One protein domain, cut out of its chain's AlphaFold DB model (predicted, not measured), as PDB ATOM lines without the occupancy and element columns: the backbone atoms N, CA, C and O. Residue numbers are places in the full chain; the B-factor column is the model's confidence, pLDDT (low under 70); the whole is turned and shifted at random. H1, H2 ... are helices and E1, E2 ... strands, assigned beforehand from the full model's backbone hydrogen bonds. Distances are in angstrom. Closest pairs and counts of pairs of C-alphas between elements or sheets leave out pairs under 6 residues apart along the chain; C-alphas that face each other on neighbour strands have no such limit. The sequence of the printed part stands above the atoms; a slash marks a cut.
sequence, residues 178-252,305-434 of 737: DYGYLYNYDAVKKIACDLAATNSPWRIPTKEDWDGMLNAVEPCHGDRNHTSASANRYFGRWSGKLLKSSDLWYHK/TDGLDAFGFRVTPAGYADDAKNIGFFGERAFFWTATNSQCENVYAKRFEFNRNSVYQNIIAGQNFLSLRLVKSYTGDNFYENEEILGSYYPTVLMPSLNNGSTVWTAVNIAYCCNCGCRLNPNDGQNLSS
ATOM      1  N   ASP A 178     117.639 109.889 100.518       83.12
ATOM      2  CA  ASP A 178     117.330 110.875  99.472       83.12
ATOM      3  C   ASP A 178     118.230 112.124  99.510       83.12
ATOM      4  O   ASP A 178     118.354 112.869  98.535       83.12
ATOM      5  N   TYR A 179     118.878 112.367 100.650       88.44
ATOM      6  CA  TYR A 179     119.664 113.568 100.920       88.44
ATOM      7  C   TYR A 179     121.168 113.404 100.638       88.44
ATOM      8  O   TYR A 179     121.874 114.411 100.538       88.44
ATOM      9  N   GLY A 180     121.675 112.175 100.476       88.44
ATOM     10  CA  GLY A 180     123.113 111.898 100.339       88.44
ATOM     11  C   GLY A 180     123.932 112.347 101.560       88.44
ATOM     12  O   GLY A 180     123.460 112.265 102.694       88.44
ATOM     13  N   TYR A 181     125.161 112.832 101.343       90.81
ATOM     14  CA  TYR A 181     126.010 113.390 102.407       90.81
ATOM     15  C   TYR A 181     126.429 114.843 102.167       90.81
ATOM     16  O   TYR A 181     126.497 115.327 101.035       90.81
ATOM     17  N   LEU A 182     126.778 115.514 103.267       92.62
ATOM     18  CA  LEU A 182     127.408 116.829 103.268       92.62
ATOM     19  C   LEU A 182     128.935 116.678 103.378       92.62
ATOM     20  O   LEU A 182     129.441 115.937 104.223       92.62
ATOM     21  N   TYR A 183     129.673 117.404 102.541       91.19
ATOM     22  CA  TYR A 183     131.128 117.310 102.372       91.19
ATOM     23  C   TYR A 183     131.790 118.680 102.521       91.19
ATOM     24  O   TYR A 183     131.238 119.657 102.019       91.19
ATOM     25  N   ASN A 184     132.971 118.757 103.142       88.75
ATOM     26  CA  ASN A 184     133.808 119.966 103.133       88.75
ATOM     27  C   ASN A 184     134.808 119.963 101.952       88.75
ATOM     28  O   ASN A 184     134.913 118.975 101.220       88.75
ATOM     29  N   TYR A 185     135.580 121.045 101.779       87.25
ATOM     30  CA  TYR A 185     136.551 121.166 100.681       87.25
ATOM     31  C   TYR A 185     137.558 120.006 100.617       87.25
ATOM     32  O   TYR A 185     137.809 119.488  99.530       87.25
ATOM     33  N   ASP A 186     138.103 119.547 101.750       84.94
ATOM     34  CA  ASP A 186     139.070 118.439 101.764       84.94
ATOM     35  C   ASP A 186     138.450 117.109 101.307       84.94
ATOM     36  O   ASP A 186     139.093 116.343 100.583       84.94
ATOM     37  N   ALA A 187     137.186 116.855 101.655       87.06
ATOM     38  CA  ALA A 187     136.451 115.695 101.162       87.06
ATOM     39  C   ALA A 187     136.206 115.766  99.651       87.06
ATOM     40  O   ALA A 187     136.473 114.798  98.941       87.06
ATOM     41  N   VAL A 188     135.745 116.914  99.144       88.88
ATOM     42  CA  VAL A 188     135.481 117.125  97.709       88.88
ATOM     43  C   VAL A 188     136.773 117.054  96.895       88.88
ATOM     44  O   VAL A 188     136.810 116.419  95.841       88.88
ATOM     45  N   LYS A 189     137.864 117.619  97.417       87.25
ATOM     46  CA  LYS A 189     139.214 117.493  96.861       87.25
ATOM     47  C   LYS A 189     139.672 116.037  96.820       87.25
ATOM     48  O   LYS A 189     140.221 115.614  95.806       87.25
ATOM     49  N   LYS A 190     139.427 115.250  97.876       87.19
ATOM     50  CA  LYS A 190     139.737 113.815  97.852       87.19
ATOM     51  C   LYS A 190     138.877 113.062  96.830       87.19
ATOM     52  O   LYS A 190     139.438 112.300  96.056       87.19
ATOM     53  N   ILE A 191     137.570 113.321  96.762       89.56
ATOM     54  CA  ILE A 191     136.676 112.730  95.749       89.56
ATOM     55  C   ILE A 191     137.191 113.034  94.333       89.56
ATOM     56  O   ILE A 191     137.254 112.132  93.503       89.56
ATOM     57  N   ALA A 192     137.646 114.262  94.066       89.88
ATOM     58  CA  ALA A 192     138.269 114.621  92.792       89.88
ATOM     59  C   ALA A 192     139.572 113.838  92.512       89.88
ATOM     60  O   ALA A 192     139.787 113.401  91.381       89.88
ATOM     61  N   CYS A 193     140.418 113.611  93.523       88.69
ATOM     62  CA  CYS A 193     141.609 112.763  93.395       88.69
ATOM     63  C   CYS A 193     141.260 111.287  93.142       88.69
ATOM     64  O   CYS A 193     141.884 110.663  92.288       88.69
ATOM     65  N   ASP A 194     140.270 110.736  93.847       88.12
ATOM     66  CA  ASP A 194     139.842 109.339  93.711       88.12
ATOM     67  C   ASP A 194     139.185 109.100  92.323       88.12
ATOM     68  O   ASP A 194     139.405 108.063  91.688       88.12
ATOM     69  N   LEU A 195     138.464 110.099  91.787       90.81
ATOM     70  CA  LEU A 195     137.938 110.115  90.410       90.81
ATOM     71  C   LEU A 195     139.062 110.172  89.362       90.81
ATOM     72  O   LEU A 195     139.047 109.410  88.394       90.81
ATOM     73  N   ALA A 196     140.072 111.021  89.566       89.50
ATOM     74  CA  ALA A 196     141.225 111.102  88.670       89.50
ATOM     75  C   ALA A 196     142.064 109.809  88.689       89.50
ATOM     76  O   ALA A 196     142.461 109.315  87.636       89.50
ATOM     77  N   ALA A 197     142.280 109.213  89.866       87.88
ATOM     78  CA  ALA A 197     143.023 107.962  90.031       87.88
ATOM     79  C   ALA A 197     142.337 106.749  89.373       87.88
ATOM     80  O   ALA A 197     143.006 105.774  89.033       87.88
ATOM     81  N   THR A 198     141.020 106.816  89.163       84.44
ATOM     82  CA  THR A 198     140.233 105.799  88.446       84.44
ATOM     83  C   THR A 198     140.064 106.097  86.948       84.44
ATOM     84  O   THR A 198     139.398 105.332  86.257       84.44
ATOM     85  N   ASN A 199     140.685 107.167  86.423       87.31
ATOM     86  CA  ASN A 199     140.461 107.703  85.068       87.31
ATOM     87  C   ASN A 199     138.970 107.959  84.760       87.31
ATOM     88  O   ASN A 199     138.516 107.778  83.627       87.31
ATOM     89  N   SER A 200     138.192 108.355  85.770       88.69
ATOM     90  CA  SER A 200     136.756 108.570  85.624       88.69
ATOM     91  C   SER A 200     136.456 109.795  84.743       88.69
ATOM     92  O   SER A 200     137.088 110.837  84.923       88.69
ATOM     93  N   PRO A 201     135.463 109.731  83.831       91.31
ATOM     94  CA  PRO A 201     134.978 110.912  83.111       91.31
ATOM     95  C   PRO A 201     134.173 111.860  84.017       91.31
ATOM     96  O   PRO A 201     133.907 113.001  83.636       91.31
ATOM     97  N   TRP A 202     133.765 111.386  85.198       95.56
ATOM     98  CA  TRP A 202     133.010 112.143  86.188       95.56
ATOM     99  C   TRP A 202     133.913 113.073  86.995       95.56
ATOM    100  O   TRP A 202     134.985 112.685  87.453       95.56
ATOM    101  N   ARG A 203     133.445 114.303  87.212       94.69
ATOM    102  CA  ARG A 203     134.189 115.364  87.903       94.69
ATOM    103  C   ARG A 203     133.270 116.255  88.734       94.69
ATOM    104  O   ARG A 203     132.049 116.250  88.570       94.69
ATOM    105  N   ILE A 204     133.880 117.053  89.610       93.50
ATOM    106  CA  ILE A 204     133.188 118.120  90.339       93.50
ATOM    107  C   ILE A 204     132.693 119.171  89.313       93.50
ATOM    108  O   ILE A 204     133.491 119.579  88.460       93.50
ATOM    109  N   PRO A 205     131.420 119.610  89.349       94.38
ATOM    110  CA  PRO A 205     130.896 120.619  88.425       94.38
ATOM    111  C   PRO A 205     131.513 121.997  88.671       94.38
ATOM    112  O   PRO A 205     131.618 122.425  89.818       94.38
ATOM    113  N   THR A 206     131.895 122.720  87.621       91.94
ATOM    114  CA  THR A 206     132.371 124.110  87.721       91.94
ATOM    115  C   THR A 206     131.195 125.088  87.832       91.94
ATOM    116  O   THR A 206     130.025 124.690  87.790       91.94
ATOM    117  N   LYS A 207     131.475 126.394  87.964       90.06
ATOM    118  CA  LYS A 207     130.428 127.425  87.866       90.06
ATOM    119  C   LYS A 207     129.750 127.376  86.490       90.06
ATOM    120  O   LYS A 207     128.532 127.473  86.407       90.06
ATOM    121  N   GLU A 208     130.532 127.171  85.435       91.44
ATOM    122  CA  GLU A 208     130.113 127.162  84.032       91.44
ATOM    123  C   GLU A 208     129.237 125.951  83.673       91.44
ATOM    124  O   GLU A 208     128.353 126.087  82.827       91.44
ATOM    125  N   ASP A 209     129.420 124.794  84.323       94.06
ATOM    126  CA  ASP A 209     128.499 123.655  84.171       94.06
ATOM    127  C   ASP A 209     127.125 123.985  84.764       94.06
ATOM    128  O   ASP A 209     126.103 123.850  84.088       94.06
ATOM    129  N   TRP A 210     127.106 124.458  86.018       94.38
ATOM    130  CA  TRP A 210     125.872 124.856  86.696       94.38
ATOM    131  C   TRP A 210     125.172 126.000  85.964       94.38
ATOM    132  O   TRP A 210     123.961 125.957  85.806       94.38
ATOM    133  N   ASP A 211     125.902 127.014  85.498       93.69
ATOM    134  CA  ASP A 211     125.321 128.113  84.726       93.69
ATOM    135  C   ASP A 211     124.812 127.630  83.367       93.69
ATOM    136  O   ASP A 211     123.717 128.011  82.958       93.69
ATOM    137  N   GLY A 212     125.575 126.790  82.664       94.06
ATOM    138  CA  GLY A 212     125.173 126.232  81.374       94.06
ATOM    139  C   GLY A 212     123.863 125.455  81.472       94.06
ATOM    140  O   GLY A 212     122.983 125.653  80.636       94.06
ATOM    141  N   MET A 213     123.716 124.638  82.520       95.44
ATOM    142  CA  MET A 213     122.509 123.859  82.803       95.44
ATOM    143  C   MET A 213     121.348 124.730  83.310       95.44
ATOM    144  O   MET A 213     120.266 124.693  82.729       95.44
ATOM    145  N   LEU A 214     121.568 125.582  84.319       95.19
ATOM    146  CA  LEU A 214     120.511 126.426  84.895       95.19
ATOM    147  C   LEU A 214     119.913 127.388  83.858       95.19
ATOM    148  O   LEU A 214     118.697 127.504  83.761       95.19
ATOM    149  N   ASN A 215     120.745 128.016  83.018       94.00
ATOM    150  CA  ASN A 215     120.250 128.857  81.925       94.00
ATOM    151  C   ASN A 215     119.579 128.052  80.793       94.00
ATOM    152  O   ASN A 215     118.839 128.641  80.011       94.00
ATOM    153  N   ALA A 216     119.841 126.749  80.656       89.50
ATOM    154  CA  ALA A 216     119.191 125.921  79.639       89.50
ATOM    155  C   ALA A 216     117.786 125.471  80.063       89.50
ATOM    156  O   ALA A 216     116.902 125.404  79.213       89.50
ATOM    157  N   VAL A 217     117.572 125.212  81.360       87.31
ATOM    158  CA  VAL A 217     116.253 124.836  81.901       87.31
ATOM    159  C   VAL A 217     115.324 126.027  82.159       87.31
ATOM    160  O   VAL A 217     114.125 125.824  82.302       87.31
ATOM    161  N   GLU A 218     115.826 127.269  82.203       83.12
ATOM    162  CA  GLU A 218     114.962 128.461  82.232       83.12
ATOM    163  C   GLU A 218     114.146 128.574  80.926       83.12
ATOM    164  O   GLU A 218     114.752 128.747  79.857       83.12
ATOM    165  N   PRO A 219     112.794 128.570  80.984       79.75
ATOM    166  CA  PRO A 219     111.936 128.748  79.809       79.75
ATOM    167  C   PRO A 219     112.272 130.025  79.032       79.75
ATOM    168  O   PRO A 219     112.404 130.024  77.810       79.75
ATOM    169  N   CYS A 220     112.480 131.120  79.765       75.00
ATOM    170  CA  CYS A 220     112.455 132.465  79.216       75.00
ATOM    171  C   CYS A 220     113.854 133.038  79.032       75.00
ATOM    172  O   CYS A 220     114.615 133.180  79.989       75.00
ATOM    173  N   HIS A 221     114.184 133.455  77.807       80.88
ATOM    174  CA  HIS A 221     115.520 133.963  77.474       80.88
ATOM    175  C   HIS A 221     115.948 135.182  78.322       80.88
ATOM    176  O   HIS A 221     117.138 135.368  78.569       80.88
ATOM    177  N   GLY A 222     115.007 136.003  78.805       78.62
ATOM    178  CA  GLY A 222     115.305 137.127  79.704       78.62
ATOM    179  C   GLY A 222     115.792 136.710  81.101       78.62
ATOM    180  O   GLY A 222     116.585 137.425  81.714       78.62
ATOM    181  N   ASP A 223     115.379 135.534  81.578       83.31
ATOM    182  CA  ASP A 223     115.730 135.008  82.903       83.31
ATOM    183  C   ASP A 223     117.041 134.192  82.893       83.31
ATOM    184  O   ASP A 223     117.558 133.831  83.951       83.31
ATOM    185  N   ARG A 224     117.646 133.973  81.714       89.75
ATOM    186  CA  ARG A 224     118.919 133.250  81.500       89.75
ATOM    187  C   ARG A 224     120.143 134.075  81.927       89.75
ATOM    188  O   ARG A 224     120.989 134.451  81.117       89.75
ATOM    189  N   ASN A 225     120.212 134.389  83.220       90.88
ATOM    190  CA  ASN A 225     121.158 135.334  83.818       90.88
ATOM    191  C   ASN A 225     122.152 134.718  84.834       90.88
ATOM    192  O   ASN A 225     122.946 135.453  85.430       90.88
ATOM    193  N   HIS A 226     122.184 133.386  84.999       91.69
ATOM    194  CA  HIS A 226     123.051 132.707  85.982       91.69
ATOM    195  C   HIS A 226     124.559 132.874  85.711       91.69
ATOM    196  O   HIS A 226     125.357 132.814  86.647       91.69
ATOM    197  N   THR A 227     124.957 133.151  84.459       89.94
ATOM    198  CA  THR A 227     126.360 133.400  84.060       89.94
ATOM    199  C   THR A 227     127.019 134.550  84.825       89.94
ATOM    200  O   THR A 227     128.244 134.585  84.952       89.94
ATOM    201  N   SER A 228     126.229 135.473  85.382       85.50
ATOM    202  CA  SER A 228     126.721 136.610  86.160       85.50
ATOM    203  C   SER A 228     127.690 136.196  87.275       85.50
ATOM    204  O   SER A 228     127.467 135.239  88.021       85.50
ATOM    205  N   ALA A 229     128.768 136.969  87.421       79.38
ATOM    206  CA  ALA A 229     129.745 136.826  88.500       79.38
ATOM    207  C   ALA A 229     129.288 137.469  89.827       79.38
ATOM    208  O   ALA A 229     129.982 137.362  90.833       79.38
ATOM    209  N   SER A 230     128.133 138.152  89.859       83.44
ATOM    210  CA  SER A 230     127.635 138.763  91.099       83.44
ATOM    211  C   SER A 230     127.228 137.686  92.106       83.44
ATOM    212  O   SER A 230     126.367 136.856  91.821       83.44
ATOM    213  N   ALA A 231     127.818 137.706  93.297       83.62
ATOM    214  CA  ALA A 231     127.434 136.828  94.397       83.62
ATOM    215  C   ALA A 231     126.239 137.375  95.199       83.62
ATOM    216  O   ALA A 231     125.783 138.507  95.003       83.62
ATOM    217  N   ASN A 232     125.773 136.555  96.138       86.62
ATOM    218  CA  ASN A 232     124.820 136.869  97.198       86.62
ATOM    219  C   ASN A 232     123.466 137.392  96.688       86.62
ATOM    220  O   ASN A 232     122.882 138.323  97.247       86.62
ATOM    221  N   ARG A 233     122.951 136.771  95.619       91.31
ATOM    222  CA  ARG A 233     121.642 137.077  95.020       91.31
ATOM    223  C   ARG A 233     121.026 135.872  94.308       91.31
ATOM    224  O   ARG A 233     121.719 134.914  93.977       91.31
ATOM    225  N   TYR A 234     119.725 135.962  94.052       89.31
ATOM    226  CA  TYR A 234     118.998 135.025  93.198       89.31
ATOM    227  C   TYR A 234     119.260 135.311  91.717       89.31
ATOM    228  O   TYR A 234     119.398 136.471  91.322       89.31
ATOM    229  N   PHE A 235     119.288 134.242  90.929       90.44
ATOM    230  CA  PHE A 235     119.329 134.227  89.470       90.44
ATOM    231  C   PHE A 235     118.320 133.213  88.941       90.44
ATOM    232  O   PHE A 235     117.908 132.300  89.667       90.44
ATOM    233  N   GLY A 236     117.937 133.382  87.679       87.56
ATOM    234  CA  GLY A 236     116.816 132.660  87.105       87.56
ATOM    235  C   GLY A 236     115.476 133.081  87.701       87.56
ATOM    236  O   GLY A 236     115.394 133.929  88.600       87.56
ATOM    237  N   ARG A 237     114.420 132.442  87.214       82.75
ATOM    238  CA  ARG A 237     113.040 132.622  87.665       82.75
ATOM    239  C   ARG A 237     112.360 131.294  87.973       82.75
ATOM    240  O   ARG A 237     111.606 131.244  88.944       82.75
ATOM    241  N   TRP A 238     112.650 130.246  87.201       83.38
ATOM    242  CA  TRP A 238     111.988 128.943  87.299       83.38
ATOM    243  C   TRP A 238     112.939 127.759  87.500       83.38
ATOM    244  O   TRP A 238     112.508 126.743  88.041       83.38
ATOM    245  N   SER A 239     114.221 127.876  87.147       87.38
ATOM    246  CA  SER A 239     115.240 126.813  87.255       87.38
ATOM    247  C   SER A 239     115.360 126.201  88.653       87.38
ATOM    248  O   SER A 239     115.597 125.004  88.791       87.38
ATOM    249  N   GLY A 240     115.140 126.988  89.707       88.62
ATOM    250  CA  GLY A 240     115.078 126.486  91.076       88.62
ATOM    251  C   GLY A 240     113.870 125.578  91.302       88.62
ATOM    252  O   GLY A 240     114.017 124.496  91.853       88.62
ATOM    253  N   LYS A 241     112.679 125.976  90.844       85.69
ATOM    254  CA  LYS A 241     111.455 125.165  90.953       85.69
ATOM    255  C   LYS A 241     111.501 123.909  90.075       85.69
ATOM    256  O   LYS A 241     111.138 122.835  90.544       85.69
ATOM    257  N   LEU A 242     111.979 124.040  88.840       84.88
ATOM    258  CA  LEU A 242     112.026 122.954  87.856       84.88
ATOM    259  C   LEU A 242     112.967 121.806  88.260       84.88
ATOM    260  O   LEU A 242     112.742 120.680  87.836       84.88
ATOM    261  N   LEU A 243     113.994 122.078  89.076       91.88
ATOM    262  CA  LEU A 243     114.988 121.083  89.505       91.88
ATOM    263  C   LEU A 243     114.805 120.590  90.947       91.88
ATOM    264  O   LEU A 243     115.406 119.584  91.326       91.88
ATOM    265  N   LYS A 244     114.017 121.286  91.777       91.50
ATOM    266  CA  LYS A 244     113.658 120.791  93.113       91.50
ATOM    267  C   LYS A 244     112.835 119.516  93.004       91.50
ATOM    268  O   LYS A 244     111.912 119.458  92.192       91.50
ATOM    269  N   SER A 245     113.149 118.556  93.873       89.00
ATOM    270  CA  SER A 245     112.291 117.407  94.151       89.00
ATOM    271  C   SER A 245     110.863 117.878  94.463       89.00
ATOM    272  O   SER A 245     110.679 118.904  95.124       89.00
ATOM    273  N   SER A 246     109.856 117.177  93.943       85.06
ATOM    274  CA  SER A 246     108.441 117.458  94.234       85.06
ATOM    275  C   SER A 246     108.070 117.124  95.683       85.06
ATOM    276  O   SER A 246     107.146 117.704  96.245       85.06
ATOM    277  N   ASP A 247     108.847 116.233  96.290       78.81
ATOM    278  CA  ASP A 247     108.804 115.764  97.664       78.81
ATOM    279  C   ASP A 247     109.924 116.378  98.538       78.81
ATOM    280  O   ASP A 247     110.815 117.082  98.056       78.81
ATOM    281  N   LEU A 248     109.901 116.074  99.843       86.75
ATOM    282  CA  LEU A 248     110.953 116.348 100.849       86.75
ATOM    283  C   LEU A 248     111.167 117.806 101.302       86.75
ATOM    284  O   LEU A 248     111.868 118.030 102.292       86.75
ATOM    285  N   TRP A 249     110.586 118.808 100.638       88.44
ATOM    286  CA  TRP A 249     110.723 120.212 101.057       88.44
ATOM    287  C   TRP A 249     109.827 120.568 102.248       88.44
ATOM    288  O   TRP A 249     108.738 120.032 102.435       88.44
ATOM    289  N   TYR A 250     110.293 121.503 103.080       79.94
ATOM    290  CA  TYR A 250     109.539 121.981 104.235       79.94
ATOM    291  C   TYR A 250     108.311 122.789 103.789       79.94
ATOM    292  O   TYR A 250     108.407 123.973 103.459       79.94
ATOM    293  N   HIS A 251     107.137 122.163 103.830       64.56
ATOM    294  CA  HIS A 251     105.863 122.862 103.710       64.56
ATOM    295  C   HIS A 251     105.497 123.459 105.074       64.56
ATOM    296  O   HIS A 251     105.262 122.743 106.049       64.56
ATOM    297  N   LYS A 252     105.461 124.793 105.163       49.94
ATOM    298  CA  LYS A 252     105.049 125.476 106.393       49.94
ATOM    299  C   LYS A 252     103.560 125.202 106.630       49.94
ATOM    300  O   LYS A 252     102.746 125.522 105.773       49.94
ATOM    301  N   THR A 305     105.630 127.474  95.264       71.12
ATOM    302  CA  THR A 305     107.082 127.289  95.164       71.12
ATOM    303  C   THR A 305     107.516 125.833  95.257       71.12
ATOM    304  O   THR A 305     108.717 125.570  95.310       71.12
ATOM    305  N   ASP A 306     106.570 124.894  95.258       75.44
ATOM    306  CA  ASP A 306     106.833 123.455  95.339       75.44
ATOM    307  C   ASP A 306     107.709 123.006  94.162       75.44
ATOM    308  O   ASP A 306     107.622 123.582  93.071       75.44
ATOM    309  N   GLY A 307     108.586 122.025  94.383       80.06
ATOM    310  CA  GLY A 307     109.396 121.455  93.308       80.06
ATOM    311  C   GLY A 307     108.551 120.660  92.316       80.06
ATOM    312  O   GLY A 307     107.413 120.295  92.604       80.06
ATOM    313  N   LEU A 308     109.098 120.421  91.127       79.94
ATOM    314  CA  LEU A 308     108.420 119.667  90.064       79.94
ATOM    315  C   LEU A 308     109.258 118.517  89.503       79.94
ATOM    316  O   LEU A 308     108.731 117.722  88.736       79.94
ATOM    317  N   ASP A 309     110.551 118.483  89.830       81.81
ATOM    318  CA  ASP A 309     111.571 117.614  89.240       81.81
ATOM    319  C   ASP A 309     111.413 117.362  87.727       81.81
ATOM    320  O   ASP A 309     111.551 116.246  87.229       81.81
ATOM    321  N   ALA A 310     111.132 118.429  86.973       75.00
ATOM    322  CA  ALA A 310     110.708 118.382  85.570       75.00
ATOM    323  C   ALA A 310     111.777 117.837  84.596       75.00
ATOM    324  O   ALA A 310     111.533 117.747  83.396       75.00
ATOM    325  N   PHE A 311     112.962 117.501  85.113       79.00
ATOM    326  CA  PHE A 311     114.090 116.944  84.372       79.00
ATOM    327  C   PHE A 311     114.658 115.655  84.997       79.00
ATOM    328  O   PHE A 311     115.551 115.071  84.397       79.00
ATOM    329  N   GLY A 312     114.192 115.200  86.170       80.19
ATOM    330  CA  GLY A 312     114.782 114.053  86.883       80.19
ATOM    331  C   GLY A 312     116.138 114.354  87.541       80.19
ATOM    332  O   GLY A 312     117.026 113.502  87.586       80.19
ATOM    333  N   PHE A 313     116.331 115.585  88.016       85.69
ATOM    334  CA  PHE A 313     117.536 116.046  88.716       85.69
ATOM    335  C   PHE A 313     117.366 116.055  90.253       85.69
ATOM    336  O   PHE A 313     118.352 116.258  90.962       85.69
ATOM    337  N   ARG A 314     116.149 115.852  90.778       88.44
ATOM    338  CA  ARG A 314     115.759 115.672  92.193       88.44
ATOM    339  C   ARG A 314     116.647 116.430  93.188       88.44
ATOM    340  O   ARG A 314     117.383 115.817  93.964       88.44
ATOM    341  N   VAL A 315     116.653 117.770  93.176       94.12
ATOM    342  CA  VAL A 315     117.354 118.537  94.227       94.12
ATOM    343  C   VAL A 315     116.618 118.359  95.552       94.12
ATOM    344  O   VAL A 315     115.512 118.874  95.701       94.12
ATOM    345  N   THR A 316     117.262 117.691  96.513       93.06
ATOM    346  CA  THR A 316     116.719 117.400  97.848       93.06
ATOM    347  C   THR A 316     117.314 118.315  98.938       93.06
ATOM    348  O   THR A 316     118.496 118.679  98.867       93.06
ATOM    349  N   PRO A 317     116.532 118.723  99.959       93.50
ATOM    350  CA  PRO A 317     116.911 119.769 100.916       93.50
ATOM    351  C   PRO A 317     117.754 119.270 102.098       93.50
ATOM    352  O   PRO A 317     117.360 119.334 103.262       93.50
ATOM    353  N   ALA A 318     118.967 118.806 101.800       93.38
ATOM    354  CA  ALA A 318     119.924 118.300 102.788       93.38
ATOM    355  C   ALA A 318     120.498 119.369 103.757       93.38
ATOM    356  O   ALA A 318     121.305 119.043 104.626       93.38
ATOM    357  N   GLY A 319     120.116 120.643 103.620       93.12
ATOM    358  CA  GLY A 319     120.655 121.759 104.398       93.12
ATOM    359  C   GLY A 319     122.110 122.086 104.044       93.12
ATOM    360  O   GLY A 319     122.535 121.984 102.887       93.12
ATOM    361  N   TYR A 320     122.864 122.515 105.054       92.75
ATOM    362  CA  TYR A 320     124.333 122.541 105.079       92.75
ATOM    363  C   TYR A 320     124.818 122.461 106.537       92.75
ATOM    364  O   TYR A 320     124.010 122.632 107.452       92.75
ATOM    365  N   ALA A 321     126.118 122.253 106.764       92.62
ATOM    366  CA  ALA A 321     126.741 122.462 108.078       92.62
ATOM    367  C   ALA A 321     127.845 123.526 108.025       92.62
ATOM    368  O   ALA A 321     128.508 123.680 106.995       92.62
ATOM    369  N   ASP A 322     128.060 124.251 109.120       90.12
ATOM    370  CA  ASP A 322     129.216 125.146 109.264       90.12
ATOM    371  C   ASP A 322     130.534 124.378 109.519       90.12
ATOM    372  O   ASP A 322     130.576 123.144 109.527       90.12
ATOM    373  N   ASP A 323     131.636 125.108 109.679       85.62
ATOM    374  CA  ASP A 323     132.968 124.573 109.987       85.62
ATOM    375  C   ASP A 323     133.037 123.896 111.370       85.62
ATOM    376  O   ASP A 323     133.738 122.895 111.546       85.62
ATOM    377  N   ALA A 324     132.240 124.381 112.325       87.56
ATOM    378  CA  ALA A 324     132.005 123.754 113.624       87.56
ATOM    379  C   ALA A 324     131.064 122.526 113.568       87.56
ATOM    380  O   ALA A 324     130.865 121.871 114.593       87.56
ATOM    381  N   LYS A 325     130.570 122.158 112.373       88.50
ATOM    382  CA  LYS A 325     129.662 121.036 112.069       88.50
ATOM    383  C   LYS A 325     128.220 121.202 112.559       88.50
ATOM    384  O   LYS A 325     127.472 120.228 112.534       88.50
ATOM    385  N   ASN A 326     127.791 122.403 112.946       90.00
ATOM    386  CA  ASN A 326     126.385 122.656 113.261       90.00
ATOM    387  C   ASN A 326     125.566 122.606 111.965       90.00
ATOM    388  O   ASN A 326     125.805 123.393 111.045       90.00
ATOM    389  N   ILE A 327     124.601 121.689 111.884       90.50
ATOM    390  CA  ILE A 327     123.730 121.548 110.713       90.50
ATOM    391  C   ILE A 327     122.574 122.550 110.795       90.50
ATOM    392  O   ILE A 327     121.981 122.757 111.852       90.50
ATOM    393  N   GLY A 328     122.232 123.167 109.662       88.94
ATOM    394  CA  GLY A 328     121.138 124.127 109.561       88.94
ATOM    395  C   GLY A 328     120.325 123.996 108.275       88.94
ATOM    396  O   GLY A 328     120.835 123.619 107.217       88.94
ATOM    397  N   PHE A 329     119.052 124.392 108.363       91.12
ATOM    398  CA  PHE A 329     118.119 124.520 107.234       91.12
ATOM    399  C   PHE A 329     117.855 123.220 106.445       91.12
ATOM    400  O   PHE A 329     117.550 123.274 105.253       91.12
ATOM    401  N   PHE A 330     117.948 122.060 107.103       91.88
ATOM    402  CA  PHE A 330     117.413 120.797 106.582       91.88
ATOM    403  C   PHE A 330     115.906 120.932 106.294       91.88
ATOM    404  O   PHE A 330     115.206 121.654 107.007       91.88
ATOM    405  N   GLY A 331     115.413 120.321 105.215       90.00
ATOM    406  CA  GLY A 331     114.046 120.516 104.706       90.00
ATOM    407  C   GLY A 331     113.816 121.874 104.018       90.00
ATOM    408  O   GLY A 331     113.107 121.958 103.018       90.00
ATOM    409  N   GLU A 332     114.448 122.952 104.491       90.62
ATOM    410  CA  GLU A 332     114.282 124.296 103.925       90.62
ATOM    411  C   GLU A 332     115.199 124.607 102.730       90.62
ATOM    412  O   GLU A 332     114.837 125.437 101.888       90.62
ATOM    413  N   ARG A 333     116.419 124.049 102.683       93.44
ATOM    414  CA  ARG A 333     117.477 124.469 101.744       93.44
ATOM    415  C   ARG A 333     118.326 123.305 101.244       93.44
ATOM    416  O   ARG A 333     118.563 122.343 101.963       93.44
ATOM    417  N   ALA A 334     118.883 123.459 100.046       95.44
ATOM    418  CA  ALA A 334     119.955 122.611  99.522       95.44
ATOM    419  C   ALA A 334     121.128 123.488  99.068       95.44
ATOM    420  O   ALA A 334     120.910 124.466  98.352       95.44
ATOM    421  N   PHE A 335     122.358 123.155  99.467       95.06
ATOM    422  CA  PHE A 335     123.582 123.854  99.055       95.06
ATOM    423  C   PHE A 335     124.492 122.910  98.272       95.06
ATOM    424  O   PHE A 335     124.803 121.827  98.765       95.06
ATOM    425  N   PHE A 336     124.978 123.352  97.110       95.44
ATOM    426  CA  PHE A 336     125.844 122.550  96.245       95.44
ATOM    427  C   PHE A 336     127.237 123.124  96.057       95.44
ATOM    428  O   PHE A 336     127.408 124.324  95.823       95.44
ATOM    429  N   TRP A 337     128.211 122.217  96.069       92.00
ATOM    430  CA  TRP A 337     129.576 122.470  95.631       92.00
ATOM    431  C   TRP A 337     129.660 122.915  94.169       92.00
ATOM    432  O   TRP A 337     128.986 122.377  93.285       92.00
ATOM    433  N   THR A 338     130.587 123.840  93.920       90.06
ATOM    434  CA  THR A 338     131.189 124.043  92.601       90.06
ATOM    435  C   THR A 338     132.710 123.928  92.717       90.06
ATOM    436  O   THR A 338     133.286 124.178  93.778       90.06
ATOM    437  N   ALA A 339     133.373 123.518  91.640       85.62
ATOM    438  CA  ALA A 339     134.822 123.440  91.560       85.62
ATOM    439  C   ALA A 339     135.419 124.854  91.503       85.62
ATOM    440  O   ALA A 339     135.250 125.569  90.513       85.62
ATOM    441  N   THR A 340     136.132 125.253  92.558       70.31
ATOM    442  CA  THR A 340     136.782 126.566  92.662       70.31
ATOM    443  C   THR A 340     138.287 126.446  92.875       70.31
ATOM    444  O   THR A 340     138.744 125.715  93.751       70.31
ATOM    445  N   ASN A 341     139.057 127.229  92.116       57.84
ATOM    446  CA  ASN A 341     140.526 127.243  92.173       57.84
ATOM    447  C   ASN A 341     141.100 128.079  93.341       57.84
ATOM    448  O   ASN A 341     142.316 128.131  93.524       57.84
ATOM    449  N   SER A 342     140.248 128.747  94.124       51.97
ATOM    450  CA  SER A 342     140.611 129.465  95.350       51.97
ATOM    451  C   SER A 342     141.041 128.488  96.449       51.97
ATOM    452  O   SER A 342     140.320 127.548  96.781       51.97
ATOM    453  N   GLN A 343     142.216 128.715  97.041       52.81
ATOM    454  CA  GLN A 343     142.732 127.869  98.117       52.81
ATOM    455  C   GLN A 343     141.965 128.129  99.424       52.81
ATOM    456  O   GLN A 343     142.215 129.112 100.115       52.81
ATOM    457  N   CYS A 344     141.043 127.220  99.747       55.34
ATOM    458  CA  CYS A 344     140.364 127.021 101.037       55.34
ATOM    459  C   CYS A 344     139.468 128.149 101.599       55.34
ATOM    460  O   CYS A 344     138.537 127.830 102.336       55.34
ATOM    461  N   GLU A 345     139.685 129.429 101.279       63.97
ATOM    462  CA  GLU A 345     138.917 130.526 101.892       63.97
ATOM    463  C   GLU A 345     137.446 130.552 101.470       63.97
ATOM    464  O   GLU A 345     136.570 130.577 102.326       63.97
ATOM    465  N   ASN A 346     137.165 130.574 100.164       76.62
ATOM    466  CA  ASN A 346     135.839 130.891  99.631       76.62
ATOM    467  C   ASN A 346     135.499 130.072  98.379       76.62
ATOM    468  O   ASN A 346     136.339 129.891  97.491       76.62
ATOM    469  N   VAL A 347     134.244 129.629  98.313       80.75
ATOM    470  CA  VAL A 347     133.688 128.709  97.314       80.75
ATOM    471  C   VAL A 347     132.369 129.276  96.785       80.75
ATOM    472  O   VAL A 347     131.525 129.726  97.562       80.75
ATOM    473  N   TYR A 348     132.164 129.234  95.465       85.88
ATOM    474  CA  TYR A 348     130.857 129.510  94.867       85.88
ATOM    475  C   TYR A 348     129.917 128.336  95.144       85.88
ATOM    476  O   TYR A 348     130.242 127.194  94.822       85.88
ATOM    477  N   ALA A 349     128.734 128.619  95.683       90.25
ATOM    478  CA  ALA A 349     127.705 127.614  95.919       90.25
ATOM    479  C   ALA A 349     126.396 127.997  95.222       90.25
ATOM    480  O   ALA A 349     125.979 129.161  95.247       90.25
ATOM    481  N   LYS A 350     125.724 127.006  94.628       94.69
ATOM    482  CA  LYS A 350     124.327 127.135  94.193       94.69
ATOM    483  C   LYS A 350     123.429 126.695  95.348       94.69
ATOM    484  O   LYS A 350     123.654 125.633  95.928       94.69
ATOM    485  N   ARG A 351     122.444 127.521  95.707       95.06
ATOM    486  CA  ARG A 351     121.505 127.267  96.804       95.06
ATOM    487  C   ARG A 351     120.062 127.298  96.311       95.06
ATOM    488  O   ARG A 351     119.629 128.277  95.706       95.06
ATOM    489  N   PHE A 352     119.330 126.239  96.629       95.69
ATOM    490  CA  PHE A 352     117.897 126.084  96.389       95.69
ATOM    491  C   PHE A 352     117.156 126.237  97.726       95.69
ATOM    492  O   PHE A 352     117.712 125.908  98.778       95.69
ATOM    493  N   GLU A 353     115.926 126.756  97.703       91.44
ATOM    494  CA  GLU A 353     115.129 127.053  98.905       91.44
ATOM    495  C   GLU A 353     113.667 126.632  98.711       91.44
ATOM    496  O   GLU A 353     113.125 126.775  97.609       91.44
ATOM    497  N   PHE A 354     113.007 126.170  99.779       86.12
ATOM    498  CA  PHE A 354     111.611 125.716  99.731       86.12
ATOM    499  C   PHE A 354     110.672 126.792  99.162       86.12
ATOM    500  O   PHE A 354     109.879 126.512  98.267       86.12
ATOM    501  N   ASN A 355     110.852 128.046  99.591       82.06
ATOM    502  CA  ASN A 355     110.010 129.201  99.269       82.06
ATOM    503  C   ASN A 355     110.515 130.065  98.090       82.06
ATOM    504  O   ASN A 355     110.193 131.258  98.006       82.06
ATOM    505  N   ARG A 356     111.318 129.493  97.177       84.12
ATOM    506  CA  ARG A 356     111.838 130.175  95.974       84.12
ATOM    507  C   ARG A 356     111.806 129.292  94.727       84.12
ATOM    508  O   ARG A 356     112.075 128.094  94.799       84.12
ATOM    509  N   ASN A 357     111.560 129.932  93.579       84.81
ATOM    510  CA  ASN A 357     111.623 129.320  92.243       84.81
ATOM    511  C   ASN A 357     112.942 129.624  91.514       84.81
ATOM    512  O   ASN A 357     113.269 128.962  90.533       84.81
ATOM    513  N   SER A 358     113.706 130.602  92.003       88.00
ATOM    514  CA  SER A 358     115.009 131.029  91.496       88.00
ATOM    515  C   SER A 358     116.153 130.466  92.346       88.00
ATOM    516  O   SER A 358     115.981 130.198  93.538       88.00
ATOM    517  N   VAL A 359     117.337 130.295  91.752       94.38
ATOM    518  CA  VAL A 359     118.512 129.727  92.436       94.38
ATOM    519  C   VAL A 359     119.379 130.844  93.004       94.38
ATOM    520  O   VAL A 359     119.782 131.765  92.292       94.38
ATOM    521  N   TYR A 360     119.712 130.761  94.290       93.56
ATOM    522  CA  TYR A 360     120.605 131.714  94.939       93.56
ATOM    523  C   TYR A 360     122.070 131.348  94.675       93.56
ATOM    524  O   TYR A 360     122.517 130.247  94.991       93.56
ATOM    525  N   GLN A 361     122.839 132.283  94.119       92.00
ATOM    526  CA  GLN A 361     124.289 132.162  94.001       92.00
ATOM    527  C   GLN A 361     124.945 132.784  95.230       92.00
ATOM    528  O   GLN A 361     124.792 133.977  95.493       92.00
ATOM    529  N   ASN A 362     125.697 131.971  95.963       87.44
ATOM    530  CA  ASN A 362     126.359 132.344  97.207       87.44
ATOM    531  C   ASN A 362     127.885 132.266  97.049       87.44
ATOM    532  O   ASN A 362     128.376 131.493  96.224       87.44
ATOM    533  N   ILE A 363     128.622 133.003  97.879       87.19
ATOM    534  CA  ILE A 363     130.029 132.701  98.178       87.19
ATOM    535  C   ILE A 363     130.116 132.392  99.674       87.19
ATOM    536  O   ILE A 363     129.656 133.188 100.491       87.19
ATOM    537  N   ILE A 364     130.657 131.223 100.020       86.75
ATOM    538  CA  ILE A 364     130.740 130.720 101.401       86.75
ATOM    539  C   ILE A 364     132.091 130.074 101.690       86.75
ATOM    540  O   ILE A 364     132.814 129.688 100.769       86.75
ATOM    541  N   ALA A 365     132.415 129.943 102.976       85.75
ATOM    542  CA  ALA A 365     133.666 129.358 103.429       85.75
ATOM    543  C   ALA A 365     133.815 127.897 102.972       85.75
ATOM    544  O   ALA A 365     132.894 127.095 103.128       85.75
ATOM    545  N   GLY A 366     134.997 127.528 102.466       81.75
ATOM    546  CA  GLY A 366     135.280 126.161 101.997       81.75
ATOM    547  C   GLY A 366     135.319 125.095 103.103       81.75
ATOM    548  O   GLY A 366     135.385 123.901 102.814       81.75
ATOM    549  N   GLN A 367     135.271 125.512 104.368       86.12
ATOM    550  CA  GLN A 367     135.219 124.614 105.524       86.12
ATOM    551  C   GLN A 367     133.796 124.108 105.827       86.12
ATOM    552  O   GLN A 367     133.660 123.072 106.473       86.12
ATOM    553  N   ASN A 368     132.757 124.779 105.314       89.94
ATOM    554  CA  ASN A 368     131.363 124.354 105.452       89.94
ATOM    555  C   ASN A 368     131.104 123.027 104.718       89.94
ATOM    556  O   ASN A 368     131.698 122.752 103.674       89.94
ATOM    557  N   PHE A 369     130.151 122.238 105.217       92.25
ATOM    558  CA  PHE A 369     129.757 120.961 104.628       92.25
ATOM    559  C   PHE A 369     128.506 121.128 103.750       92.25
ATOM    560  O   PHE A 369     127.435 121.473 104.250       92.25
ATOM    561  N   LEU A 370     128.636 120.875 102.443       93.19
ATOM    562  CA  LEU A 370     127.582 121.046 101.425       93.19
ATOM    563  C   LEU A 370     127.330 119.741 100.652       93.19
ATOM    564  O   LEU A 370     128.201 118.870 100.598       93.19
ATOM    565  N   SER A 371     126.175 119.630  99.994       94.94
ATOM    566  CA  SER A 371     125.854 118.500  99.111       94.94
ATOM    567  C   SER A 371     126.704 118.517  97.838       94.94
ATOM    568  O   SER A 371     127.070 119.577  97.320       94.94
ATOM    569  N   LEU A 372     126.998 117.335  97.295       92.81
ATOM    570  CA  LEU A 372     127.765 117.180  96.058       92.81
ATOM    571  C   LEU A 372     126.924 116.512  94.961       92.81
ATOM    572  O   LEU A 372     126.249 115.513  95.204       92.81
ATOM    573  N   ARG A 373     127.029 117.044  93.741       95.06
ATOM    574  CA  ARG A 373     126.686 116.370  92.480       95.06
ATOM    575  C   ARG A 373     127.961 116.175  91.672       95.06
ATOM    576  O   ARG A 373     128.913 116.930  91.863       95.06
ATOM    577  N   LEU A 374     127.972 115.203  90.769       96.50
ATOM    578  CA  LEU A 374     129.021 115.072  89.755       96.50
ATOM    579  C   LEU A 374     128.437 115.339  88.370       96.50
ATOM    580  O   LEU A 374     127.234 115.180  88.154       96.50
ATOM    581  N   VAL A 375     129.304 115.737  87.442       96.62
ATOM    582  CA  VAL A 375     128.974 115.968  86.031       96.62
ATOM    583  C   VAL A 375     130.038 115.342  85.131       96.62
ATOM    584  O   VAL A 375     131.204 115.225  85.522       96.62
ATOM    585  N   LYS A 376     129.648 114.980  83.910       94.62
ATOM    586  CA  LYS A 376     130.542 114.685  82.786       94.62
ATOM    587  C   LYS A 376     129.980 115.264  81.482       94.62
ATOM    588  O   LYS A 376     128.777 115.500  81.349       94.62
ATOM    589  N   SER A 377     130.853 115.480  80.503       91.56
ATOM    590  CA  SER A 377     130.440 115.899  79.160       91.56
ATOM    591  C   SER A 377     129.722 114.757  78.435       91.56
ATOM    592  O   SER A 377     130.174 113.612  78.489       91.56
ATOM    593  N   TYR A 378     128.626 115.070  77.745       87.69
ATOM    594  CA  TYR A 378     127.925 114.118  76.884       87.69
ATOM    595  C   TYR A 378     128.627 114.012  75.518       87.69
ATOM    596  O   TYR A 378     129.076 115.024  74.982       87.69
ATOM    597  N   THR A 379     128.733 112.803  74.959       83.50
ATOM    598  CA  THR A 379     129.386 112.537  73.655       83.50
ATOM    599  C   THR A 379     128.431 112.038  72.568       83.50
ATOM    600  O   THR A 379     128.872 111.763  71.456       83.50
ATOM    601  N   GLY A 380     127.131 111.934  72.865       75.00
ATOM    602  CA  GLY A 380     126.114 111.318  71.999       75.00
ATOM    603  C   GLY A 380     125.752 109.888  72.419       75.00
ATOM    604  O   GLY A 380     124.602 109.480  72.300       75.00
ATOM    605  N   ASP A 381     126.704 109.152  72.991       78.38
ATOM    606  CA  ASP A 381     126.608 107.714  73.283       78.38
ATOM    607  C   ASP A 381     126.940 107.334  74.741       78.38
ATOM    608  O   ASP A 381     126.647 106.224  75.177       78.38
ATOM    609  N   ASN A 382     127.538 108.239  75.523       80.69
ATOM    610  CA  ASN A 382     128.066 107.940  76.860       80.69
ATOM    611  C   ASN A 382     127.090 108.174  78.032       80.69
ATOM    612  O   ASN A 382     127.551 108.281  79.172       80.69
ATOM    613  N   PHE A 383     125.783 108.282  77.781       80.62
ATOM    614  CA  PHE A 383     124.752 108.413  78.817       80.62
ATOM    615  C   PHE A 383     124.191 107.040  79.210       80.62
ATOM    616  O   PHE A 383     123.760 106.284  78.343       80.62
ATOM    617  N   TYR A 384     124.150 106.751  80.513       75.75
ATOM    618  CA  TYR A 384     123.475 105.580  81.068       75.75
ATOM    619  C   TYR A 384     122.659 105.993  82.298       75.75
ATOM    620  O   TYR A 384     123.154 106.717  83.160       75.75
ATOM    621  N   GLU A 385     121.422 105.509  82.408       73.94
ATOM    622  CA  GLU A 385     120.481 105.872  83.485       73.94
ATOM    623  C   GLU A 385     121.004 105.554  84.896       73.94
ATOM    624  O   GLU A 385     120.604 106.198  85.859       73.94
ATOM    625  N   ASN A 386     121.911 104.583  85.028       77.31
ATOM    626  CA  ASN A 386     122.617 104.243  86.261       77.31
ATOM    627  C   ASN A 386     124.103 103.988  85.948       77.31
ATOM    628  O   ASN A 386     124.420 103.216  85.042       77.31
ATOM    629  N   GLU A 387     125.021 104.596  86.709       82.69
ATOM    630  CA  GLU A 387     126.473 104.441  86.513       82.69
ATOM    631  C   GLU A 387     127.241 104.142  87.802       82.69
ATOM    632  O   GLU A 387     126.936 104.653  88.878       82.69
ATOM    633  N   GLU A 388     128.287 103.327  87.662       83.31
ATOM    634  CA  GLU A 388     129.238 102.994  88.720       83.31
ATOM    635  C   GLU A 388     130.267 104.124  88.881       83.31
ATOM    636  O   GLU A 388     131.139 104.315  88.032       83.31
ATOM    637  N   ILE A 389     130.187 104.869  89.986       86.12
ATOM    638  CA  ILE A 389     131.094 105.974  90.307       86.12
ATOM    639  C   ILE A 389     131.757 105.691  91.659       86.12
ATOM    640  O   ILE A 389     131.090 105.578  92.687       86.12
ATOM    641  N   LEU A 390     133.088 105.552  91.658       83.12
ATOM    642  CA  LEU A 390     133.902 105.191  92.834       83.12
ATOM    643  C   LEU A 390     133.446 103.903  93.562       83.12
ATOM    644  O   LEU A 390     133.600 103.784  94.777       83.12
ATOM    645  N   GLY A 391     132.898 102.928  92.826       74.12
ATOM    646  CA  GLY A 391     132.406 101.663  93.392       74.12
ATOM    647  C   GLY A 391     131.037 101.769  94.078       74.12
ATOM    648  O   GLY A 391     130.704 100.952  94.931       74.12
ATOM    649  N   SER A 392     130.241 102.785  93.743       76.25
ATOM    650  CA  SER A 392     128.830 102.901  94.126       76.25
ATOM    651  C   SER A 392     128.002 103.270  92.899       76.25
ATOM    652  O   SER A 392     128.475 104.016  92.044       76.25
ATOM    653  N   TYR A 393     126.786 102.740  92.788       78.19
ATOM    654  CA  TYR A 393     125.903 103.039  91.662       78.19
ATOM    655  C   TYR A 393     125.062 104.278  91.959       78.19
ATOM    656  O   TYR A 393     124.487 104.385  93.040       78.19
ATOM    657  N   TYR A 394     124.991 105.193  90.994       83.06
ATOM    658  CA  TYR A 394     124.166 106.395  91.068       83.06
ATOM    659  C   TYR A 394     123.256 106.488  89.843       83.06
ATOM    660  O   TYR A 394     123.754 106.303  88.726       83.06
ATOM    661  N   PRO A 395     121.968 106.840  90.010       83.56
ATOM    662  CA  PRO A 395     121.134 107.235  88.889       83.56
ATOM    663  C   PRO A 395     121.680 108.525  88.259       83.56
ATOM    664  O   PRO A 395     122.193 109.415  88.954       83.56
ATOM    665  N   THR A 396     121.585 108.632  86.937       84.69
ATOM    666  CA  THR A 396     122.125 109.751  86.155       84.69
ATOM    667  C   THR A 396     121.080 110.338  85.215       84.69
ATOM    668  O   THR A 396     120.144 109.662  84.795       84.69
ATOM    669  N   VAL A 397     121.242 111.622  84.902       85.75
ATOM    670  CA  VAL A 397     120.285 112.429  84.145       85.75
ATOM    671  C   VAL A 397     120.997 113.222  83.050       85.75
ATOM    672  O   VAL A 397     122.050 113.826  83.278       85.75
ATOM    673  N   LEU A 398     120.419 113.221  81.846       89.94
ATOM    674  CA  LEU A 398     120.900 113.996  80.704       89.94
ATOM    675  C   LEU A 398     120.294 115.407  80.744       89.94
ATOM    676  O   LEU A 398     119.199 115.646  80.242       89.94
ATOM    677  N   MET A 399     121.021 116.351  81.336       88.00
ATOM    678  CA  MET A 399     120.589 117.746  81.442       88.00
ATOM    679  C   MET A 399     120.934 118.541  80.175       88.00
ATOM    680  O   MET A 399     122.067 118.425  79.689       88.00
ATOM    681  N   PRO A 400     120.041 119.420  79.682       87.56
ATOM    682  CA  PRO A 400     120.396 120.385  78.645       87.56
ATOM    683  C   PRO A 400     121.437 121.382  79.184       87.56
ATOM    684  O   PRO A 400     121.500 121.645  80.387       87.56
ATOM    685  N   SER A 401     122.277 121.940  78.312       89.75
ATOM    686  CA  SER A 401     123.315 122.902  78.698       89.75
ATOM    687  C   SER A 401     123.662 123.859  77.560       89.75
ATOM    688  O   SER A 401     124.135 123.429  76.511       89.75
ATOM    689  N   LEU A 402     123.519 125.173  77.774       85.25
ATOM    690  CA  LEU A 402     123.800 126.179  76.735       85.25
ATOM    691  C   LEU A 402     125.260 126.172  76.248       85.25
ATOM    692  O   LEU A 402     125.536 126.615  75.138       85.25
ATOM    693  N   ASN A 403     126.186 125.676  77.073       77.25
ATOM    694  CA  ASN A 403     127.620 125.677  76.778       77.25
ATOM    695  C   ASN A 403     128.072 124.429  75.996       77.25
ATOM    696  O   ASN A 403     129.039 124.506  75.243       77.25
ATOM    697  N   ASN A 404     127.387 123.292  76.177       73.06
ATOM    698  CA  ASN A 404     127.819 121.971  75.693       73.06
ATOM    699  C   ASN A 404     126.731 121.213  74.896       73.06
ATOM    700  O   ASN A 404     126.920 120.049  74.553       73.06
ATOM    701  N   GLY A 405     125.566 121.824  74.650       81.12
ATOM    702  CA  GLY A 405     124.362 121.143  74.161       81.12
ATOM    703  C   GLY A 405     123.667 120.367  75.282       81.12
ATOM    704  O   GLY A 405     122.600 120.770  75.742       81.12
ATOM    705  N   SER A 406     124.327 119.316  75.781       88.00
ATOM    706  CA  SER A 406     123.875 118.515  76.926       88.00
ATOM    707  C   SER A 406     125.044 118.085  77.821       88.00
ATOM    708  O   SER A 406     126.208 118.067  77.417       88.00
ATOM    709  N   THR A 407     124.734 117.722  79.061       93.12
ATOM    710  CA  THR A 407     125.687 117.264  80.085       93.12
ATOM    711  C   THR A 407     125.043 116.170  80.924       93.12
ATOM    712  O   THR A 407     123.867 116.283  81.257       93.12
ATOM    713  N   VAL A 408     125.796 115.134  81.297       93.88
ATOM    714  CA  VAL A 408     125.278 114.061  82.159       93.88
ATOM    715  C   VAL A 408     125.639 114.373  83.609       93.88
ATOM    716  O   VAL A 408     126.807 114.618  83.912       93.88
ATOM    717  N   TRP A 409     124.645 114.373  84.496       95.88
ATOM    718  CA  TRP A 409     124.783 114.665  85.928       95.88
ATOM    719  C   TRP A 409     124.300 113.487  86.774       95.88
ATOM    720  O   TRP A 409     123.525 112.663  86.295       95.88
ATOM    721  N   THR A 410     124.693 113.412  88.048       94.12
ATOM    722  CA  THR A 410     124.009 112.504  88.985       94.12
ATOM    723  C   THR A 410     122.628 113.052  89.343       94.12
ATOM    724  O   THR A 410     122.501 114.213  89.739       94.12
ATOM    725  N   ALA A 411     121.598 112.211  89.225       88.94
ATOM    726  CA  ALA A 411     120.205 112.554  89.530       88.94
ATOM    727  C   ALA A 411     119.952 112.705  91.044       88.94
ATOM    728  O   ALA A 411     119.025 113.392  91.458       88.94
ATOM    729  N   VAL A 412     120.831 112.135  91.878       89.50
ATOM    730  CA  VAL A 412     120.821 112.271  93.344       89.50
ATOM    731  C   VAL A 412     122.131 112.859  93.877       89.50
ATOM    732  O   VAL A 412     123.142 112.949  93.167       89.50
ATOM    733  N   ASN A 413     122.106 113.278  95.145       92.12
ATOM    734  CA  ASN A 413     123.284 113.732  95.883       92.12
ATOM    735  C   ASN A 413     124.263 112.560  96.092       92.12
ATOM    736  O   ASN A 413     123.850 111.437  96.371       92.12
ATOM    737  N   ILE A 414     125.567 112.818  95.985       89.19
ATOM    738  CA  ILE A 414     126.596 111.786  96.166       89.19
ATOM    739  C   ILE A 414     126.596 111.253  97.607       89.19
ATOM    740  O   ILE A 414     126.512 112.013  98.574       89.19
ATOM    741  N   ALA A 415     126.747 109.932  97.726       86.25
ATOM    742  CA  ALA A 415     126.749 109.169  98.971       86.25
ATOM    743  C   ALA A 415     128.085 108.414  99.185       86.25
ATOM    744  O   ALA A 415     128.161 107.396  99.873       86.25
ATOM    745  N   TYR A 416     129.178 108.902  98.596       84.62
ATOM    746  CA  TYR A 416     130.486 108.256  98.681       84.62
ATOM    747  C   TYR A 416     131.093 108.339 100.091       84.62
ATOM    748  O   TYR A 416     131.101 109.397 100.732       84.62
ATOM    749  N   CYS A 417     131.661 107.226 100.560       70.44
ATOM    750  CA  CYS A 417     132.458 107.181 101.779       70.44
ATOM    751  C   CYS A 417     133.951 107.192 101.436       70.44
ATOM    752  O   CYS A 417     134.529 106.151 101.123       70.44
ATOM    753  N   CYS A 418     134.616 108.342 101.581       62.09
ATOM    754  CA  CYS A 418     136.048 108.278 101.839       62.09
ATOM    755  C   CYS A 418     136.250 107.615 103.213       62.09
ATOM    756  O   CYS A 418     135.605 107.999 104.191       62.09
ATOM    757  N   ASN A 419     137.225 106.715 103.342       60.97
ATOM    758  CA  ASN A 419     137.695 106.240 104.653       60.97
ATOM    759  C   ASN A 419     138.537 107.326 105.364       60.97
ATOM    760  O   ASN A 419     139.684 107.091 105.734       60.97
ATOM    761  N   CYS A 420     138.013 108.555 105.446       57.72
ATOM    762  CA  CYS A 420     138.717 109.751 105.918       57.72
ATOM    763  C   CYS A 420     137.926 110.617 106.917       57.72
ATOM    764  O   CYS A 420     138.484 111.558 107.467       57.72
ATOM    765  N   GLY A 421     136.656 110.294 107.200       59.19
ATOM    766  CA  GLY A 421     135.858 110.982 108.231       59.19
ATOM    767  C   GLY A 421     135.364 112.388 107.858       59.19
ATOM    768  O   GLY A 421     134.786 113.075 108.696       59.19
ATOM    769  N   CYS A 422     135.561 112.821 106.610       66.31
ATOM    770  CA  CYS A 422     135.248 114.173 106.134       66.31
ATOM    771  C   CYS A 422     133.822 114.322 105.546       66.31
ATOM    772  O   CYS A 422     133.591 115.174 104.691       66.31
ATOM    773  N   ARG A 423     132.863 113.494 105.982       82.69
ATOM    774  CA  ARG A 423     131.442 113.588 105.595       82.69
ATOM    775  C   ARG A 423     130.560 113.766 106.830       82.69
ATOM    776  O   ARG A 423     130.893 113.224 107.884       82.69
ATOM    777  N   LEU A 424     129.428 114.441 106.676       88.50
ATOM    778  CA  LEU A 424     128.348 114.482 107.664       88.50
ATOM    779  C   LEU A 424     127.068 113.895 107.064       88.50
ATOM    780  O   LEU A 424     126.789 114.069 105.874       88.50
ATOM    781  N   ASN A 425     126.282 113.225 107.906       88.25
ATOM    782  CA  ASN A 425     124.889 112.930 107.592       88.25
ATOM    783  C   ASN A 425     124.103 114.251 107.646       88.25
ATOM    784  O   ASN A 425     124.304 115.013 108.595       88.25
ATOM    785  N   PRO A 426     123.196 114.533 106.699       88.44
ATOM    786  CA  PRO A 426     122.228 115.610 106.858       88.44
ATOM    787  C   PRO A 426     121.420 115.410 108.154       88.44
ATOM    788  O   PRO A 426     121.165 114.278 108.566       88.44
ATOM    789  N   ASN A 427     121.082 116.513 108.824       88.94
ATOM    790  CA  ASN A 427     120.332 116.556 110.090       88.94
ATOM    791  C   ASN A 427     120.810 115.563 111.183       88.94
ATOM    792  O   ASN A 427     120.000 114.971 111.891       88.94
ATOM    793  N   ASP A 428     122.124 115.316 111.272       84.38
ATOM    794  CA  ASP A 428     122.766 114.334 112.166       84.38
ATOM    795  C   ASP A 428     122.226 112.891 112.038       84.38
ATOM    796  O   ASP A 428     122.410 112.052 112.920       84.38
ATOM    797  N   GLY A 429     121.583 112.567 110.911       82.00
ATOM    798  CA  GLY A 429     120.904 111.289 110.682       82.00
ATOM    799  C   GLY A 429     119.463 111.224 111.202       82.00
ATOM    800  O   GLY A 429     118.807 110.203 111.015       82.00
ATOM    801  N   GLN A 430     118.949 112.282 111.832       80.12
ATOM    802  CA  GLN A 430     117.562 112.358 112.298       80.12
ATOM    803  C   GLN A 430     116.631 112.776 111.156       80.12
ATOM    804  O   GLN A 430     116.991 113.620 110.339       80.12
ATOM    805  N   ASN A 431     115.406 112.246 111.123       76.94
ATOM    806  CA  ASN A 431     114.378 112.581 110.123       76.94
ATOM    807  C   ASN A 431     114.835 112.427 108.655       76.94
ATOM    808  O   ASN A 431     114.280 113.068 107.762       76.94
ATOM    809  N   LEU A 432     115.835 111.579 108.393       81.81
ATOM    810  CA  LEU A 432     116.193 111.184 107.035       81.81
ATOM    811  C   LEU A 432     115.176 110.165 106.523       81.81
ATOM    812  O   LEU A 432     115.082 109.061 107.054       81.81
ATOM    813  N   SER A 433     114.457 110.529 105.466       80.44
ATOM    814  CA  SER A 433     113.818 109.554 104.591       80.44
ATOM    815  C   SER A 433     114.865 108.759 103.801       80.44
ATOM    816  O   SER A 433     116.033 109.159 103.641       80.44
ATOM    817  N   SER A 434     114.417 107.605 103.319       76.81
ATOM    818  CA  SER A 434     115.107 106.810 102.318       76.81
ATOM    819  C   SER A 434     114.072 106.087 101.469       76.81
ATOM    820  O   SER A 434     113.375 105.223 102.007       76.81
TER     821      SER A 434
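What this domain is: This is residues 178 to 252 and 305 to 434 of the 737 residues of the protein "Fib_succ_major domain-containing protein" of Prevotella sp. CAG:1092 (UniProt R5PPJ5). Little regular structure: two small antiparallel sheets, E1 E4 E3 E2, strongly twisted, and E5 E8 E7 E6, curled, with H2 packed on both. The 205 printed residues, 79 in named elements, mixed class, run H1 H2 E1 H3 E2 to E8 H4. They are compact, radius of gyration of the C-alphas 15.6 A, spans 44 by 43 by 34 A.

Where its parts are: Find C-alpha 346 at (135.839, 130.891, 99.631), where E3, 346 to 353, begins; E1 is 233 to 235, E2 333 to 337, E4 359 to 365. E5 is 375 to 377, E6 386 to 389, E7 392 to 401, 25.9 A long, E8 405 to 410. H1 is 185 to 197, H2 207 to 217, H3 239 to 243; H4, 426 to 429, ends at (120.904, 111.289, 110.682).

How they stand to each other: E2 E3 E4 and E6 E7 E8 are meanders, antiparallel neighbours in turn; N 349 and O 362 of E3 and E4 are 2.9 A apart. E5 makes the second a Greek key, its first strand pairing with its fourth, E8: N 376 to O 408, 2.9 A. H2 is on both sheets; its closest C-alpha to E7, Met 213, is 4.3 A from that of Ser 401. H3, on the first sheet, touches H2, C-alphas 239 and 214 being 5.8 A apart; H1 only grazes that sheet and H4 is on neither. H1, H2 and H3 have every O i to N i+4 pair within hydrogen-bond range; H4 is too short for one.

The domain as a whole: Across the cut, residues 253 to 304, C-alphas 252 and 305 are 11.6 A apart. Links H2 to E1 and E8 to H4 are long; pLDDT is under 70 at 251 to 252, 341 to 345 and 418 to 422.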